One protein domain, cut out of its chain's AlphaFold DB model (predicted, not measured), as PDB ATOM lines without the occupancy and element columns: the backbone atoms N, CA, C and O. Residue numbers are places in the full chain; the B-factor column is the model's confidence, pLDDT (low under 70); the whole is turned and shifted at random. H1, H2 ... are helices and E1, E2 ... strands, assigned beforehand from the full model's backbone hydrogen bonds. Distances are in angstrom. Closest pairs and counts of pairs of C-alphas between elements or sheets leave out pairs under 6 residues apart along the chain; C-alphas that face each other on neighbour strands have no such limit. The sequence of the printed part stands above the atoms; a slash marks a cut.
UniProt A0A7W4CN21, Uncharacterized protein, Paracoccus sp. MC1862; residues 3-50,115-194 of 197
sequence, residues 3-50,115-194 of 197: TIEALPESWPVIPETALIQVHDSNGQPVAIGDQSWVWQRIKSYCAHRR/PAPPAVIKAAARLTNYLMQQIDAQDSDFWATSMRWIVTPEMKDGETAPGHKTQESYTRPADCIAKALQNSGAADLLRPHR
ATOM      1  N   THR A   3     151.179 328.564 231.408       90.62
ATOM      2  CA  THR A   3     151.915 328.887 232.638       90.62
ATOM      3  C   THR A   3     153.318 329.361 232.286       90.62
ATOM      4  O   THR A   3     154.004 328.718 231.491       90.62
ATOM      5  N   ILE A   4     153.742 330.471 232.880       90.75
ATOM      6  CA  ILE A   4     155.088 331.027 232.758       90.75
ATOM      7  C   ILE A   4     155.654 331.118 234.172       90.75
ATOM      8  O   ILE A   4     155.164 331.893 234.987       90.75
ATOM      9  N   GLU A   5     156.656 330.298 234.481       88.38
ATOM     10  CA  GLU A   5     157.301 330.282 235.798       88.38
ATOM     11  C   GLU A   5     158.697 330.893 235.711       88.38
ATOM     12  O   GLU A   5     159.498 330.466 234.878       88.38
ATOM     13  N   ALA A   6     159.018 331.819 236.614       85.50
ATOM     14  CA  ALA A   6     160.387 332.270 236.803       85.50
ATOM     15  C   ALA A   6     161.269 331.146 237.381       85.50
ATOM     16  O   ALA A   6     160.798 330.204 238.044       85.50
ATOM     17  N   LEU A   7     162.578 331.251 237.138       82.50
ATOM     18  CA  LEU A   7     163.560 330.452 237.864       82.50
ATOM     19  C   LEU A   7     163.619 330.931 239.321       82.50
ATOM     20  O   LEU A   7     163.497 332.131 239.569       82.50
ATOM     21  N   PRO A   8     163.761 330.015 240.293       82.38
ATOM     22  CA  PRO A   8     164.000 330.426 241.667       82.38
ATOM     23  C   PRO A   8     165.410 331.015 241.805       82.38
ATOM     24  O   PRO A   8     166.315 330.627 241.070       82.38
ATOM     25  N   GLU A   9     165.594 331.898 242.784       82.12
ATOM     26  CA  GLU A   9     166.899 332.485 243.123       82.12
ATOM     27  C   GLU A   9     167.920 331.418 243.542       82.12
ATOM     28  O   GLU A   9     169.088 331.467 243.167       82.12
ATOM     29  N   SER A  10     167.459 330.404 244.275       82.69
ATOM     30  CA  SER A  10     168.251 329.239 244.651       82.69
ATOM     31  C   SER A  10     167.378 327.989 244.733       82.69
ATOM     32  O   SER A  10     166.148 328.063 244.828       82.69
ATOM     33  N   TRP A  11     168.010 326.819 244.657       83.81
ATOM     34  CA  TRP A  11     167.363 325.535 244.920       83.81
ATOM     35  C   TRP A  11     167.635 325.090 246.360       83.81
ATOM     36  O   TRP A  11     168.664 325.472 246.919       83.81
ATOM     37  N   PRO A  12     166.755 324.281 246.979       83.94
ATOM     38  CA  PRO A  12     167.024 323.764 248.313       83.94
ATOM     39  C   PRO A  12     168.305 322.922 248.326       83.94
ATOM     40  O   PRO A  12     168.564 322.145 247.406       83.94
ATOM     41  N   VAL A  13     169.094 323.054 249.389       83.88
ATOM     42  CA  VAL A  13     170.298 322.240 249.571       83.88
ATOM     43  C   VAL A  13     169.883 320.840 250.010       83.88
ATOM     44  O   VAL A  13     169.079 320.682 250.930       83.88
ATOM     45  N   ILE A  14     170.421 319.822 249.341       83.06
ATOM     46  CA  ILE A  14     170.295 318.431 249.776       83.06
ATOM     47  C   ILE A  14     171.441 318.192 250.767       83.06
ATOM     48  O   ILE A  14     172.597 318.356 250.375       83.06
ATOM     49  N   PRO A  15     171.161 317.865 252.041       81.31
ATOM     50  CA  PRO A  15     172.212 317.623 253.020       81.31
ATOM     51  C   PRO A  15     173.129 316.493 252.556       81.31
ATOM     52  O   PRO A  15     172.646 315.443 252.134       81.31
ATOM     53  N   GLU A  16     174.442 316.673 252.692       77.44
ATOM     54  CA  GLU A  16     175.433 315.638 252.360       77.44
ATOM     55  C   GLU A  16     175.209 314.341 253.145       77.44
ATOM     56  O   GLU A  16     175.469 313.257 252.633       77.44
ATOM     57  N   THR A  17     174.656 314.440 254.355       77.00
ATOM     58  CA  THR A  17     174.281 313.291 255.193       77.00
ATOM     59  C   THR A  17     173.143 312.453 254.614       77.00
ATOM     60  O   THR A  17     172.977 311.307 255.016       77.00
ATOM     61  N   ALA A  18     172.346 313.005 253.696       75.56
ATOM     62  CA  ALA A  18     171.295 312.271 252.998       75.56
ATOM     63  C   ALA A  18     171.811 311.583 251.720       75.56
ATOM     64  O   ALA A  18     171.107 310.753 251.146       75.56
ATOM     65  N   LEU A  19     173.010 311.940 251.253       78.31
ATOM     66  CA  LEU A  19     173.626 311.399 250.044       78.31
ATOM     67  C   LEU A  19     174.632 310.306 250.401       78.31
ATOM     68  O   LEU A  19     175.291 310.352 251.439       78.31
ATOM     69  N   ILE A  20     174.784 309.332 249.507       71.94
ATOM     70  CA  ILE A  20     175.828 308.321 249.663       71.94
ATOM     71  C   ILE A  20     177.156 308.951 249.242       71.94
ATOM     72  O   ILE A  20     177.339 309.366 248.096       71.94
ATOM     73  N   GLN A  21     178.090 309.013 250.187       73.88
ATOM     74  CA  GLN A  21     179.413 309.580 249.963       73.88
ATOM     75  C   GLN A  21     180.246 308.640 249.085       73.88
ATOM     76  O   GLN A  21     180.447 307.467 249.408       73.88
ATOM     77  N   VAL A  22     180.734 309.160 247.961       67.75
ATOM     78  CA  VAL A  22     181.757 308.488 247.147       67.75
ATOM     79  C   VAL A  22     183.091 309.024 247.589       67.75
ATOM     80  O   VAL A  22     183.242 310.233 247.681       67.75
ATOM     81  N   HIS A  23     184.057 308.144 247.813       72.25
ATOM     82  CA  HIS A  23     185.423 308.552 248.094       72.25
ATOM     83  C   HIS A  23     186.291 308.350 246.849       72.25
ATOM     84  O   HIS A  23     186.099 307.385 246.106       72.25
ATOM     85  N   ASP A  24     187.218 309.271 246.603       75.19
ATOM     86  CA  ASP A  24     188.242 309.126 245.573       75.19
ATOM     87  C   ASP A  24     189.298 308.076 245.978       75.19
ATOM     88  O   ASP A  24     189.235 307.466 247.051       75.19
ATOM     89  N   SER A  25     190.307 307.865 245.129       73.69
ATOM     90  CA  SER A  25     191.413 306.940 245.421       73.69
ATOM     91  C   SER A  25     192.224 307.314 246.667       73.69
ATOM     92  O   SER A  25     192.959 306.478 247.183       73.69
ATOM     93  N   ASN A  26     192.100 308.553 247.150       76.06
ATOM     94  CA  ASN A  26     192.783 309.078 248.329       76.06
ATOM     95  C   ASN A  26     191.882 309.054 249.580       76.06
ATOM     96  O   ASN A  26     192.257 309.590 250.625       76.06
ATOM     97  N   GLY A  27     190.686 308.459 249.487       72.75
ATOM     98  CA  GLY A  27     189.722 308.388 250.583       72.75
ATOM     99  C   GLY A  27     188.981 309.702 250.855       72.75
ATOM    100  O   GLY A  27     188.293 309.801 251.871       72.75
ATOM    101  N   GLN A  28     189.090 310.710 249.988       71.56
ATOM    102  CA  GLN A  28     188.407 311.994 250.150       71.56
ATOM    103  C   GLN A  28     187.015 311.963 249.515       71.56
ATOM    104  O   GLN A  28     186.868 311.402 248.429       71.56
ATOM    105  N   PRO A  29     185.988 312.554 250.153       67.38
ATOM    106  CA  PRO A  29     184.652 312.605 249.579       67.38
ATOM    107  C   PRO A  29     184.659 313.392 248.262       67.38
ATOM    108  O   PRO A  29     185.194 314.498 248.163       67.38
ATOM    109  N   VAL A  30     184.046 312.814 247.237       69.31
ATOM    110  CA  VAL A  30     183.856 313.422 245.925       69.31
ATOM    111  C   VAL A  30     182.627 314.315 245.994       69.31
ATOM    112  O   VAL A  30     181.511 313.839 246.215       69.31
ATOM    113  N   ALA A  31     182.822 315.612 245.763       70.31
ATOM    114  CA  ALA A  31     181.726 316.568 245.733       70.31
ATOM    115  C   ALA A  31     180.729 316.223 244.614       70.31
ATOM    116  O   ALA A  31     181.053 316.231 243.423       70.31
ATOM    117  N   ILE A  32     179.486 315.952 245.005       67.62
ATOM    118  CA  ILE A  32     178.354 315.834 244.089       67.62
ATOM    119  C   ILE A  32     178.001 317.269 243.701       67.62
ATOM    120  O   ILE A  32     177.398 317.955 244.518       67.62
ATOM    121  N   GLY A  33     178.454 317.722 242.523       73.88
ATOM    122  CA  GLY A  33     178.386 319.114 242.038       73.88
ATOM    123  C   GLY A  33     176.982 319.744 241.983       73.88
ATOM    124  O   GLY A  33     176.164 319.569 242.875       73.88
ATOM    125  N   ASP A  34     176.656 320.527 240.951       80.75
ATOM    126  CA  ASP A  34     175.329 321.166 240.904       80.75
ATOM    127  C   ASP A  34     174.191 320.123 240.797       80.75
ATOM    128  O   ASP A  34     174.097 319.359 239.833       80.75
ATOM    129  N   GLN A  35     173.305 320.111 241.796       82.62
ATOM    130  CA  GLN A  35     172.150 319.211 241.907       82.62
ATOM    131  C   GLN A  35     170.838 319.871 241.441       82.62
ATOM    132  O   GLN A  35     169.750 319.331 241.657       82.62
ATOM    133  N   SER A  36     170.904 321.025 240.764       85.62
ATOM    134  CA  SER A  36     169.738 321.735 240.216       85.62
ATOM    135  C   SER A  36     168.842 320.851 239.335       85.62
ATOM    136  O   SER A  36     167.615 320.981 239.356       85.62
ATOM    137  N   TRP A  37     169.427 319.892 238.615       86.19
ATOM    138  CA  TRP A  37     168.712 318.943 237.761       86.19
ATOM    139  C   TRP A  37     167.743 318.033 238.544       86.19
ATOM    140  O   TRP A  37     166.669 317.696 238.034       86.19
ATOM    141  N   VAL A  38     168.066 317.674 239.795       90.25
ATOM    142  CA  VAL A  38     167.195 316.870 240.679       90.25
ATOM    143  C   VAL A  38     165.919 317.652 240.945       90.25
ATOM    144  O   VAL A  38     164.801 317.154 240.782       90.25
ATOM    145  N   TRP A  39     166.089 318.924 241.295       89.25
ATOM    146  CA  TRP A  39     164.994 319.811 241.637       89.25
ATOM    147  C   TRP A  39     164.121 320.170 240.446       89.25
ATOM    148  O   TRP A  39     162.902 320.228 240.596       89.25
ATOM    149  N   GLN A  40     164.698 320.333 239.253       89.44
ATOM    150  CA  GLN A  40     163.924 320.496 238.019       89.44
ATOM    151  C   GLN A  40     163.006 319.292 237.770       89.44
ATOM    152  O   GLN A  40     161.848 319.454 237.381       89.44
ATOM    153  N   ARG A  41     163.494 318.084 238.059       90.94
ATOM    154  CA  ARG A  41     162.732 316.849 237.876       90.94
ATOM    155  C   ARG A  41     161.651 316.645 238.936       90.94
ATOM    156  O   ARG A  41     160.548 316.218 238.618       90.94
ATOM    157  N   ILE A  42     161.925 317.004 240.187       91.12
ATOM    158  CA  ILE A  42     160.902 317.025 241.244       91.12
ATOM    159  C   ILE A  42     159.842 318.090 240.940       91.12
ATOM    160  O   ILE A  42     158.650 317.845 241.113       91.12
ATOM    161  N   LYS A  43     160.257 319.260 240.440       90.00
ATOM    162  CA  LYS A  43     159.365 320.364 240.065       90.00
ATOM    163  C   LYS A  43     158.387 319.972 238.956       90.00
ATOM    164  O   LYS A  43     157.241 320.408 239.003       90.00
ATOM    165  N   SER A  44     158.812 319.176 237.973       89.56
ATOM    166  CA  SER A  44     157.914 318.710 236.909       89.56
ATOM    167  C   SER A  44     156.897 317.673 237.395       89.56
ATOM    168  O   SER A  44     155.817 317.567 236.820       89.56
ATOM    169  N   TYR A  45     157.215 316.938 238.464       91.44
ATOM    170  CA  TYR A  45     156.326 315.937 239.056       91.44
ATOM    171  C   TYR A  45     155.350 316.520 240.091       91.44
ATOM    172  O   TYR A  45     154.222 316.045 240.214       91.44
ATOM    173  N   CYS A  46     155.766 317.539 240.844       91.94
ATOM    174  CA  CYS A  46     154.986 318.121 241.936       91.94
ATOM    175  C   CYS A  46     154.280 319.412 241.519       91.94
ATOM    176  O   CYS A  46     154.853 320.241 240.818       91.94
ATOM    177  N   ALA A  47     153.076 319.651 242.039       92.94
ATOM    178  CA  ALA A  47     152.438 320.968 241.979       92.94
ATOM    179  C   ALA A  47     152.982 321.906 243.071       92.94
ATOM    180  O   ALA A  47     152.985 323.127 242.908       92.94
ATOM    181  N   HIS A  48     153.489 321.339 244.172       91.44
ATOM    182  CA  HIS A  48     154.061 322.126 245.258       91.44
ATOM    183  C   HIS A  48     155.430 322.701 244.872       91.44
ATOM    184  O   HIS A  48     156.314 321.988 244.388       91.44
ATOM    185  N   ARG A  49     155.624 323.996 245.109       90.81
ATOM    186  CA  ARG A  49     156.882 324.719 244.910       90.81
ATOM    187  C   ARG A  49     157.553 324.932 246.267       90.81
ATOM    188  O   ARG A  49     156.908 325.325 247.231       90.81
ATOM    189  N   ARG A  50     158.855 324.644 246.349       85.44
ATOM    190  CA  ARG A  50     159.631 324.768 247.601       85.44
ATOM    191  C   ARG A  50     160.203 326.162 247.761       85.44
ATOM    192  O   ARG A  50     159.962 326.842 248.743       85.44
ATOM    193  N   PRO A 115     163.011 325.356 255.060       71.62
ATOM    194  CA  PRO A 115     163.549 324.210 254.321       71.62
ATOM    195  C   PRO A 115     162.457 323.283 253.764       71.62
ATOM    196  O   PRO A 115     161.325 323.253 254.246       71.62
ATOM    197  N   ALA A 116     162.803 322.509 252.730       82.50
ATOM    198  CA  ALA A 116     161.875 321.540 252.150       82.50
ATOM    199  C   ALA A 116     161.538 320.424 253.165       82.50
ATOM    200  O   ALA A 116     162.396 320.054 253.971       82.50
ATOM    201  N   PRO A 117     160.329 319.827 253.109       87.12
ATOM    202  CA  PRO A 117     159.943 318.767 254.036       87.12
ATOM    203  C   PRO A 117     160.915 317.574 254.001       87.12
ATOM    204  O   PRO A 117     161.382 317.216 252.913       87.12
ATOM    205  N   PRO A 118     161.157 316.880 255.133       88.44
ATOM    206  CA  PRO A 118     162.106 315.762 255.191       88.44
ATOM    207  C   PRO A 118     161.841 314.667 254.149       88.44
ATOM    208  O   PRO A 118     162.774 314.160 253.531       88.44
ATOM    209  N   ALA A 119     160.571 314.355 253.873       89.06
ATOM    210  CA  ALA A 119     160.191 313.383 252.845       89.06
ATOM    211  C   ALA A 119     160.624 313.806 251.429       89.06
ATOM    212  O   ALA A 119     161.016 312.968 250.618       89.06
ATOM    213  N   VAL A 120     160.594 315.107 251.130       90.56
ATOM    214  CA  VAL A 120     161.011 315.661 249.833       90.56
ATOM    215  C   VAL A 120     162.529 315.639 249.707       90.56
ATOM    216  O   VAL A 120     163.038 315.305 248.642       90.56
ATOM    217  N   ILE A 121     163.248 315.942 250.790       90.44
ATOM    218  CA  ILE A 121     164.709 315.816 250.840       90.44
ATOM    219  C   ILE A 121     165.123 314.350 250.652       90.44
ATOM    220  O   ILE A 121     165.963 314.069 249.800       90.44
ATOM    221  N   LYS A 122     164.471 313.404 251.346       89.56
ATOM    222  CA  LYS A 122     164.692 311.957 251.161       89.56
ATOM    223  C   LYS A 122     164.403 311.527 249.716       89.56
ATOM    224  O   LYS A 122     165.167 310.762 249.136       89.56
ATOM    225  N   ALA A 123     163.347 312.053 249.092       91.00
ATOM    226  CA  ALA A 123     163.041 311.789 247.684       91.00
ATOM    227  C   ALA A 123     164.119 312.327 246.728       91.00
ATOM    228  O   ALA A 123     164.491 311.645 245.773       91.00
ATOM    229  N   ALA A 124     164.627 313.534 246.988       90.94
ATOM    230  CA  ALA A 124     165.701 314.140 246.212       90.94
ATOM    231  C   ALA A 124     166.994 313.325 246.323       90.94
ATOM    232  O   ALA A 124     167.552 312.942 245.299       90.94
ATOM    233  N   ALA A 125     167.380 312.949 247.542       88.56
ATOM    234  CA  ALA A 125     168.518 312.075 247.794       88.56
ATOM    235  C   ALA A 125     168.392 310.721 247.079       88.56
ATOM    236  O   ALA A 125     169.316 310.301 246.389       88.56
ATOM    237  N   ARG A 126     167.225 310.063 247.145       87.56
ATOM    238  CA  ARG A 126     166.976 308.799 246.427       87.56
ATOM    239  C   ARG A 126     167.127 308.932 244.919       87.56
ATOM    240  O   ARG A 126     167.701 308.054 244.279       87.56
ATOM    241  N   LEU A 127     166.604 310.012 244.340       88.38
ATOM    242  CA  LEU A 127     166.747 310.276 242.911       88.38
ATOM    243  C   LEU A 127     168.216 310.523 242.535       88.38
ATOM    244  O   LEU A 127     168.670 309.971 241.530       88.38
ATOM    245  N   THR A 128     168.949 311.289 243.349       87.62
ATOM    246  CA  THR A 128     170.392 311.516 243.188       87.62
ATOM    247  C   THR A 128     171.156 310.199 243.226       87.62
ATOM    248  O   THR A 128     171.770 309.825 242.229       87.62
ATOM    249  N   ASN A 129     171.026 309.443 244.316       82.94
ATOM    250  CA  ASN A 129     171.713 308.172 244.525       82.94
ATOM    251  C   ASN A 129     171.397 307.173 243.395       82.94
ATOM    252  O   ASN A 129     172.303 306.556 242.837       82.94
ATOM    253  N   TYR A 130     170.132 307.069 242.966       82.62
ATOM    254  CA  TYR A 130     169.736 306.172 241.872       82.62
ATOM    255  C   TYR A 130     170.402 306.518 240.533       82.62
ATOM    256  O   TYR A 130     170.813 305.614 239.795       82.62
ATOM    257  N   LEU A 131     170.502 307.808 240.195       81.56
ATOM    258  CA  LEU A 131     171.134 308.265 238.953       81.56
ATOM    259  C   LEU A 131     172.661 308.203 239.022       81.56
ATOM    260  O   LEU A 131     173.297 307.938 238.005       81.56
ATOM    261  N   MET A 132     173.226 308.337 240.220       78.12
ATOM    262  CA  MET A 132     174.637 308.070 240.501       78.12
ATOM    263  C   MET A 132     174.962 306.575 240.630       78.12
ATOM    264  O   MET A 132     176.118 306.215 240.824       78.12
ATOM    265  N   GLN A 133     173.963 305.698 240.477       74.94
ATOM    266  CA  GLN A 133     174.099 304.240 240.572       74.94
ATOM    267  C   GLN A 133     174.592 303.749 241.940       74.94
ATOM    268  O   GLN A 133     175.228 302.704 242.048       74.94
ATOM    269  N   GLN A 134     174.272 304.492 242.991       70.62
ATOM    270  CA  GLN A 134     174.614 304.154 244.363       70.62
ATOM    271  C   GLN A 134     173.425 303.481 245.051       70.62
ATOM    272  O   GLN A 134     172.267 303.850 244.828       70.62
ATOM    273  N   ILE A 135     173.718 302.490 245.894       62.34
ATOM    274  CA  ILE A 135     172.732 301.822 246.746       62.34
ATOM    275  C   ILE A 135     173.024 302.209 248.184       62.34
ATOM    276  O   ILE A 135     174.136 301.982 248.662       62.34
ATOM    277  N   ASP A 136     172.024 302.758 248.868       61.59
ATOM    278  CA  ASP A 136     172.095 302.904 250.313       61.59
ATOM    279  C   ASP A 136     171.653 301.581 250.933       61.59
ATOM    280  O   ASP A 136     170.470 301.245 250.927       61.59
ATOM    281  N   ALA A 137     172.612 300.798 251.422       57.22
ATOM    282  CA  ALA A 137     172.319 299.535 252.092       57.22
ATOM    283  C   ALA A 137     171.619 299.735 253.451       57.22
ATOM    284  O   ALA A 137     171.122 298.764 254.018       57.22
ATOM    285  N   GLN A 138     171.594 300.964 253.981       60.44
ATOM    286  CA  GLN A 138     171.003 301.300 255.276       60.44
ATOM    287  C   GLN A 138     169.594 301.903 255.165       60.44
ATOM    288  O   GLN A 138     168.906 302.008 256.182       60.44
ATOM    289  N   ASP A 139     169.116 302.262 253.966       64.25
ATOM    290  CA  ASP A 139     167.742 302.751 253.787       64.25
ATOM    291  C   ASP A 139     166.760 301.570 253.825       64.25
ATOM    292  O   ASP A 139     166.519 300.891 252.825       64.25
ATOM    293  N   SER A 140     166.168 301.338 255.001       62.28
ATOM    294  CA  SER A 140     165.186 300.270 255.257       62.28
ATOM    295  C   SER A 140     163.972 300.309 254.326       62.28
ATOM    296  O   SER A 140     163.313 299.295 254.119       62.28
ATOM    297  N   ASP A 141     163.684 301.478 253.753       61.75
ATOM    298  CA  ASP A 141     162.525 301.725 252.901       61.75
ATOM    299  C   ASP A 141     162.899 301.717 251.402       61.75
ATOM    300  O   ASP A 141     162.134 302.223 250.567       61.75
ATOM    301  N   PHE A 142     164.107 301.269 251.042       59.41
ATOM    302  CA  PHE A 142     164.626 301.307 249.675       59.41
ATOM    303  C   PHE A 142     164.148 300.097 248.863       59.41
ATOM    304  O   PHE A 142     164.696 299.003 248.947       59.41
ATOM    305  N   TRP A 143     163.123 300.300 248.032       52.19
ATOM    306  CA  TRP A 143     162.517 299.252 247.198       52.19
ATOM    307  C   TRP A 143     162.882 299.361 245.709       52.19
ATOM    308  O   TRP A 143     162.091 298.949 244.861       52.19
ATOM    309  N   ALA A 144     164.045 299.931 245.359       53.56
ATOM    310  CA  ALA A 144     164.411 300.195 243.963       53.56
ATOM    311  C   ALA A 144     164.141 298.982 243.053       53.56
ATOM    312  O   ALA A 144     164.791 297.944 243.143       53.56
ATOM    313  N   THR A 145     163.155 299.119 242.163       49.41
ATOM    314  CA  THR A 145     162.563 297.988 241.419       49.41
ATOM    315  C   THR A 145     163.473 297.474 240.305       49.41
ATOM    316  O   THR A 145     163.233 296.420 239.727       49.41
ATOM    317  N   SER A 146     164.521 298.231 239.973       48.59
ATOM    318  CA  SER A 146     165.465 297.903 238.910       48.59
ATOM    319  C   SER A 146     166.889 298.284 239.311       48.59
ATOM    320  O   SER A 146     167.505 299.161 238.702       48.59
ATOM    321  N   MET A 147     167.426 297.651 240.350       49.62
ATOM    322  CA  MET A 147     168.873 297.622 240.550       49.62
ATOM    323  C   MET A 147     169.295 296.168 240.742       49.62
ATOM    324  O   MET A 147     168.921 295.521 241.717       49.62
ATOM    325  N   ARG A 148     170.009 295.622 239.755       40.25
ATOM    326  CA  ARG A 148     170.544 294.262 239.821       40.25
ATOM    327  C   ARG A 148     171.826 294.304 240.645       40.25
ATOM    328  O   ARG A 148     172.798 294.924 240.227       40.25
ATOM    329  N   TRP A 149     171.818 293.640 241.795       39.31
ATOM    330  CA  TRP A 149     173.037 293.329 242.531       39.31
ATOM    331  C   TRP A 149     173.842 292.294 241.740       39.31
ATOM    332  O   TRP A 149     173.319 291.228 241.412       39.31
ATOM    333  N   ILE A 150     175.100 292.600 241.423       39.62
ATOM    334  CA  ILE A 150     176.075 291.584 241.019       39.62
ATOM    335  C   ILE A 150     176.855 291.245 242.283       39.62
ATOM    336  O   ILE A 150     177.711 292.005 242.725       39.62
ATOM    337  N   VAL A 151     176.497 290.124 242.902       39.84
ATOM    338  CA  VAL A 151     177.377 289.450 243.852       39.84
ATOM    339  C   VAL A 151     178.258 288.553 242.997       39.84
ATOM    340  O   VAL A 151     177.739 287.673 242.305       39.84
ATOM    341  N   THR A 152     179.565 288.804 242.972       44.75
ATOM    342  CA  THR A 152     180.507 287.879 242.339       44.75
ATOM    343  C   THR A 152     180.363 286.528 243.042       44.75
ATOM    344  O   THR A 152     180.396 286.507 244.276       44.75
ATOM    345  N   PRO A 153     180.161 285.412 242.322       37.81
ATOM    346  CA  PRO A 153     180.200 284.106 242.960       37.81
ATOM    347  C   PRO A 153     181.571 283.937 243.623       37.81
ATOM    348  O   PRO A 153     182.593 284.264 243.016       37.81
ATOM    349  N   GLU A 154     181.588 283.460 244.870       41.81
ATOM    350  CA  GLU A 154     182.818 282.997 245.509       41.81
ATOM    351  C   GLU A 154     183.546 282.061 244.541       41.81
ATOM    352  O   GLU A 154     182.983 281.069 244.067       41.81
ATOM    353  N   MET A 155     184.801 282.386 244.234       43.25
ATOM    354  CA  MET A 155     185.698 281.438 243.593       43.25
ATOM    355  C   MET A 155     185.873 280.270 244.569       43.25
ATOM    356  O   MET A 155     186.456 280.427 245.642       43.25
ATOM    357  N   LYS A 156     185.354 279.093 244.205       41.91
ATOM    358  CA  LYS A 156     185.856 277.824 244.739       41.91
ATOM    359  C   LYS A 156     187.315 277.736 244.313       41.91
ATOM    360  O   LYS A 156     187.561 277.418 243.160       41.91
ATOM    361  N   ASP A 157     188.214 278.157 245.195       44.78
ATOM    362  CA  ASP A 157     189.558 277.607 245.415       44.78
ATOM    363  C   ASP A 157     190.376 278.588 246.267       44.78
ATOM    364  O   ASP A 157     191.206 279.349 245.787       44.78
ATOM    365  N   GLY A 158     190.092 278.563 247.571       48.66
ATOM    366  CA  GLY A 158     191.104 278.552 248.631       48.66
ATOM    367  C   GLY A 158     191.973 279.779 248.918       48.66
ATOM    368  O   GLY A 158     192.326 279.935 250.081       48.66
ATOM    369  N   GLU A 159     192.326 280.651 247.971       41.53
ATOM    370  CA  GLU A 159     193.348 281.676 248.235       41.53
ATOM    371  C   GLU A 159     193.111 283.051 247.573       41.53
ATOM    372  O   GLU A 159     193.138 283.225 246.357       41.53
ATOM    373  N   THR A 160     193.079 284.051 248.467       39.34
ATOM    374  CA  THR A 160     193.501 285.468 248.377       39.34
ATOM    375  C   THR A 160     192.441 286.593 248.322       39.34
ATOM    376  O   THR A 160     191.825 286.869 247.302       39.34
ATOM    377  N   ALA A 161     192.439 287.345 249.436       43.88
ATOM    378  CA  ALA A 161     192.232 288.789 249.636       43.88
ATOM    379  C   ALA A 161     190.817 289.426 249.620       43.88
ATOM    380  O   ALA A 161     189.934 289.035 248.860       43.88
ATOM    381  N   PRO A 162     190.601 290.457 250.472       40.25
ATOM    382  CA  PRO A 162     189.292 291.038 250.736       40.25
ATOM    383  C   PRO A 162     188.812 291.921 249.579       40.25
ATOM    384  O   PRO A 162     189.497 292.851 249.167       40.25
ATOM    385  N   GLY A 163     187.574 291.685 249.139       43.41
ATOM    386  CA  GLY A 163     186.668 292.748 248.703       43.41
ATOM    387  C   GLY A 163     187.046 293.527 247.441       43.41
ATOM    388  O   GLY A 163     186.935 294.750 247.440       43.41
ATOM    389  N   HIS A 164     187.411 292.864 246.345       40.19
ATOM    390  CA  HIS A 164     187.436 293.540 245.045       40.19
ATOM    391  C   HIS A 164     186.004 293.691 244.508       40.19
ATOM    392  O   HIS A 164     185.407 292.746 243.997       40.19
ATOM    393  N   LYS A 165     185.444 294.900 244.636       46.03
ATOM    394  CA  LYS A 165     184.227 295.310 243.923       46.03
ATOM    395  C   LYS A 165     184.612 295.579 242.467       46.03
ATOM    396  O   LYS A 165     185.182 296.622 242.165       46.03
ATOM    397  N   THR A 166     184.338 294.644 241.565       44.94
ATOM    398  CA  THR A 166     184.491 294.873 240.126       44.94
ATOM    399  C   THR A 166     183.393 295.821 239.643       44.94
ATOM    400  O   THR A 166     182.204 295.518 239.715       44.94
ATOM    401  N   GLN A 167     183.791 297.008 239.182       40.41
ATOM    402  CA  GLN A 167     182.897 297.978 238.560       40.41
ATOM    403  C   GLN A 167     182.637 297.550 237.110       40.41
ATOM    404  O   GLN A 167     183.445 297.816 236.225       40.41
ATOM    405  N   GLU A 168     181.512 296.887 236.853       44.00
ATOM    406  CA  GLU A 168     181.032 296.703 235.481       44.00
ATOM    407  C   GLU A 168     180.314 297.975 235.016       44.00
ATOM    408  O   GLU A 168     179.336 298.425 235.618       44.00
ATOM    409  N   SER A 169     180.798 298.580 233.929       41.72
ATOM    410  CA  SER A 169     180.117 299.700 233.282       41.72
ATOM    411  C   SER A 169     178.876 299.188 232.548       41.72
ATOM    412  O   SER A 169     178.990 298.557 231.497       41.72
ATOM    413  N   TYR A 170     177.680 299.472 233.061       52.56
ATOM    414  CA  TYR A 170     176.443 299.192 232.335       52.56
ATOM    415  C   TYR A 170     175.920 300.464 231.671       52.56
ATOM    416  O   TYR A 170     175.680 301.480 232.330       52.56
ATOM    417  N   THR A 171     175.686 300.409 230.361       53.56
ATOM    418  CA  THR A 171     174.923 301.447 229.666       53.56
ATOM    419  C   THR A 171     173.446 301.242 229.980       53.56
ATOM    420  O   THR A 171     172.810 300.332 229.452       53.56
ATOM    421  N   ARG A 172     172.882 302.081 230.857       63.62
ATOM    422  CA  ARG A 172     171.441 302.044 231.129       63.62
ATOM    423  C   ARG A 172     170.666 302.487 229.882       63.62
ATOM    424  O   ARG A 172     170.994 303.536 229.324       63.62
ATOM    425  N   PRO A 173     169.624 301.749 229.464       64.44
ATOM    426  CA  PRO A 173     168.747 302.207 228.397       64.44
ATOM    427  C   PRO A 173     168.042 303.502 228.821       64.44
ATOM    428  O   PRO A 173     167.791 303.731 230.010       64.44
ATOM    429  N   ALA A 174     167.697 304.347 227.848       68.69
ATOM    430  CA  ALA A 174     167.080 305.654 228.087       68.69
ATOM    431  C   ALA A 174     165.805 305.574 228.954       68.69
ATOM    432  O   ALA A 174     165.530 306.475 229.748       68.69
ATOM    433  N   ASP A 175     165.080 304.456 228.891       70.44
ATOM    434  CA  ASP A 175     163.873 304.200 229.682       70.44
ATOM    435  C   ASP A 175     164.123 304.196 231.196       70.44
ATOM    436  O   ASP A 175     163.274 304.655 231.969       70.44
ATOM    437  N   CYS A 176     165.302 303.745 231.643       69.12
ATOM    438  CA  CYS A 176     165.694 303.790 233.054       69.12
ATOM    439  C   CYS A 176     165.876 305.228 233.541       69.12
ATOM    440  O   CYS A 176     165.595 305.524 234.705       69.12
ATOM    441  N   ILE A 177     166.337 306.119 232.658       76.88
ATOM    442  CA  ILE A 177     166.437 307.546 232.948       76.88
ATOM    443  C   ILE A 177     165.042 308.151 232.916       76.88
ATOM    444  O   ILE A 177     164.717 308.894 233.831       76.88
ATOM    445  N   ALA A 178     164.191 307.828 231.939       77.06
ATOM    446  CA  ALA A 178     162.826 308.352 231.839       77.06
ATOM    447  C   ALA A 178     161.984 308.045 233.094       77.06
ATOM    448  O   ALA A 178     161.348 308.948 233.642       77.06
ATOM    449  N   LYS A 179     162.068 306.809 233.607       83.62
ATOM    450  CA  LYS A 179     161.357 306.330 234.809       83.62
ATOM    451  C   LYS A 179     162.153 306.472 236.113       83.62
ATOM    452  O   LYS A 179     161.790 305.871 237.121       83.62
ATOM    453  N   ALA A 180     163.223 307.272 236.129       85.62
ATOM    454  CA  ALA A 180     164.115 307.378 237.288       85.62
ATOM    455  C   ALA A 180     163.395 307.783 238.585       85.62
ATOM    456  O   ALA A 180     163.739 307.281 239.647       85.62
ATOM    457  N   LEU A 181     162.369 308.641 238.504       88.69
ATOM    458  CA  LEU A 181     161.556 309.043 239.662       88.69
ATOM    459  C   LEU A 181     160.787 307.868 240.282       88.69
ATOM    460  O   LEU A 181     160.658 307.794 241.502       88.69
ATOM    461  N   GLN A 182     160.245 306.981 239.449       88.06
ATOM    462  CA  GLN A 182     159.512 305.802 239.898       88.06
ATOM    463  C   GLN A 182     160.479 304.736 240.413       88.06
ATOM    464  O   GLN A 182     160.295 304.232 241.515       88.06
ATOM    465  N   ASN A 183     161.536 304.448 239.653       84.44
ATOM    466  CA  ASN A 183     162.481 303.380 239.973       84.44
ATOM    467  C   ASN A 183     163.325 303.679 241.220       84.44
ATOM    468  O   ASN A 183     163.761 302.743 241.885       84.44
ATOM    469  N   SER A 184     163.546 304.954 241.554       83.81
ATOM    470  CA  SER A 184     164.230 305.354 242.790       83.81
ATOM    471  C   SER A 184     163.336 305.307 244.035       83.81
ATOM    472  O   SER A 184     163.813 305.551 245.141       83.81
ATOM    473  N   GLY A 185     162.027 305.082 243.881       85.75
ATOM    474  CA  GLY A 185     161.055 305.207 244.969       85.75
ATOM    475  C   GLY A 185     160.815 306.650 245.440       85.75
ATOM    476  O   GLY A 185     160.082 306.866 246.404       85.75
ATOM    477  N   ALA A 186     161.388 307.657 244.768       89.81
ATOM    478  CA  ALA A 186     161.154 309.068 245.073       89.81
ATOM    479  C   ALA A 186     159.708 309.495 244.767       89.81
ATOM    480  O   ALA A 186     159.133 310.312 245.482       89.81
ATOM    481  N   ALA A 187     159.095 308.926 243.725       90.44
ATOM    482  CA  ALA A 187     157.732 309.264 243.309       90.44
ATOM    483  C   ALA A 187     156.668 308.986 244.385       90.44
ATOM    484  O   ALA A 187     155.658 309.695 244.423       90.44
ATOM    485  N   ASP A 188     156.887 307.982 245.239       90.50
ATOM    486  CA  ASP A 188     155.959 307.617 246.312       90.50
ATOM    487  C   ASP A 188     155.985 308.651 247.446       90.50
ATOM    488  O   ASP A 188     154.952 309.213 247.809       90.50
ATOM    489  N   LEU A 189     157.188 309.047 247.875       91.00
ATOM    490  CA  LEU A 189     157.398 310.127 248.848       91.00
ATOM    491  C   LEU A 189     156.843 311.478 248.364       91.00
ATOM    492  O   LEU A 189     156.416 312.313 249.158       91.00
ATOM    493  N   LEU A 190     156.839 311.703 247.049       92.56
ATOM    494  CA  LEU A 190     156.334 312.931 246.434       92.56
ATOM    495  C   LEU A 190     154.828 312.897 246.141       92.56
ATOM    496  O   LEU A 190     154.257 313.927 245.777       92.56
ATOM    497  N   ARG A 191     154.159 311.750 246.305       91.94
ATOM    498  CA  ARG A 191     152.733 311.587 245.993       91.94
ATOM    499  C   ARG A 191     151.825 312.602 246.706       91.94
ATOM    500  O   ARG A 191     150.953 313.142 246.016       91.94
ATOM    501  N   PRO A 192     152.031 312.942 247.997       91.44
ATOM    502  CA  PRO A 192     151.229 313.963 248.683       91.44
ATOM    503  C   PRO A 192     151.366 315.372 248.091       91.44
ATOM    504  O   PRO A 192     150.510 316.217 248.307       91.44
ATOM    505  N   HIS A 193     152.432 315.635 247.333       90.69
ATOM    506  CA  HIS A 193     152.770 316.953 246.786       90.69
ATOM    507  C   HIS A 193     152.498 317.080 245.281       90.69
ATOM    508  O   HIS A 193     152.843 318.087 244.649       90.69
ATOM    509  N   ARG A 194     151.906 316.039 244.685       91.06
ATOM    510  CA  ARG A 194     151.675 315.946 243.241       91.06
ATOM    511  C   ARG A 194     150.596 316.909 242.747       91.06
ATOM    512  O   ARG A 194     150.627 317.306 241.590       91.06
TER     513      ARG A 194
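What this domain is: This is residues 3 to 50 and 115 to 194 of the 197 residues of an uncharacterized protein of Paracoccus sp. MC1862 (UniProt A0A7W4CN21). With little regular structure, the model is a small core in which H1, H4 and H5 pack on the longest helix, H2, while loop residues 153 to 163 stick out as an arm. The printed part has 128 residues, under half in named elements, mostly helix, in the order E1, H1, H2, H3, H4, H5. It is loose, radius of gyration of the C-alphas 17.4 A, spanning 65 by 31 by 27 A.

Where its parts are: H2, residues 118 to 131, measures 20.0 A from C-alpha 118 at (162.106, 315.762, 255.191). H1 is residues 36 to 45, 14.7 A; H3 174 to 178; H4 180 to 183; H5 186 to 189, ending at C-alpha (157.398, 310.127, 248.848). E1, residues 3 to 5, pairs with no named strand.

How they stand to each other: H2, the hub, touches H5, closest C-alphas Ala 123 and Ala 186, 4.2 A. With residues 124 to 128 alone it touches H1, closest C-alphas Ala 124 and Val 38, 6.3 A, at a steep tilt of 66 degrees, opposite ways. With residues 127 to 131 alone it touches H4, closest C-alphas Leu 127 and Leu 181, 6.2 A. H3 touches no helix; E1 and H2 are apart. Every O i to N i+4 pair is within hydrogen-bond range in H1, H2 and H3; H4 and H5 are too short for one.

The domain as a whole: Residues 51 to 114 are not printed; C-alphas 50 and 115 are 7.8 A apart. Links E1 to H1 and H2 to H3 are long. Residues 135 to 174 are among those with pLDDT under 70.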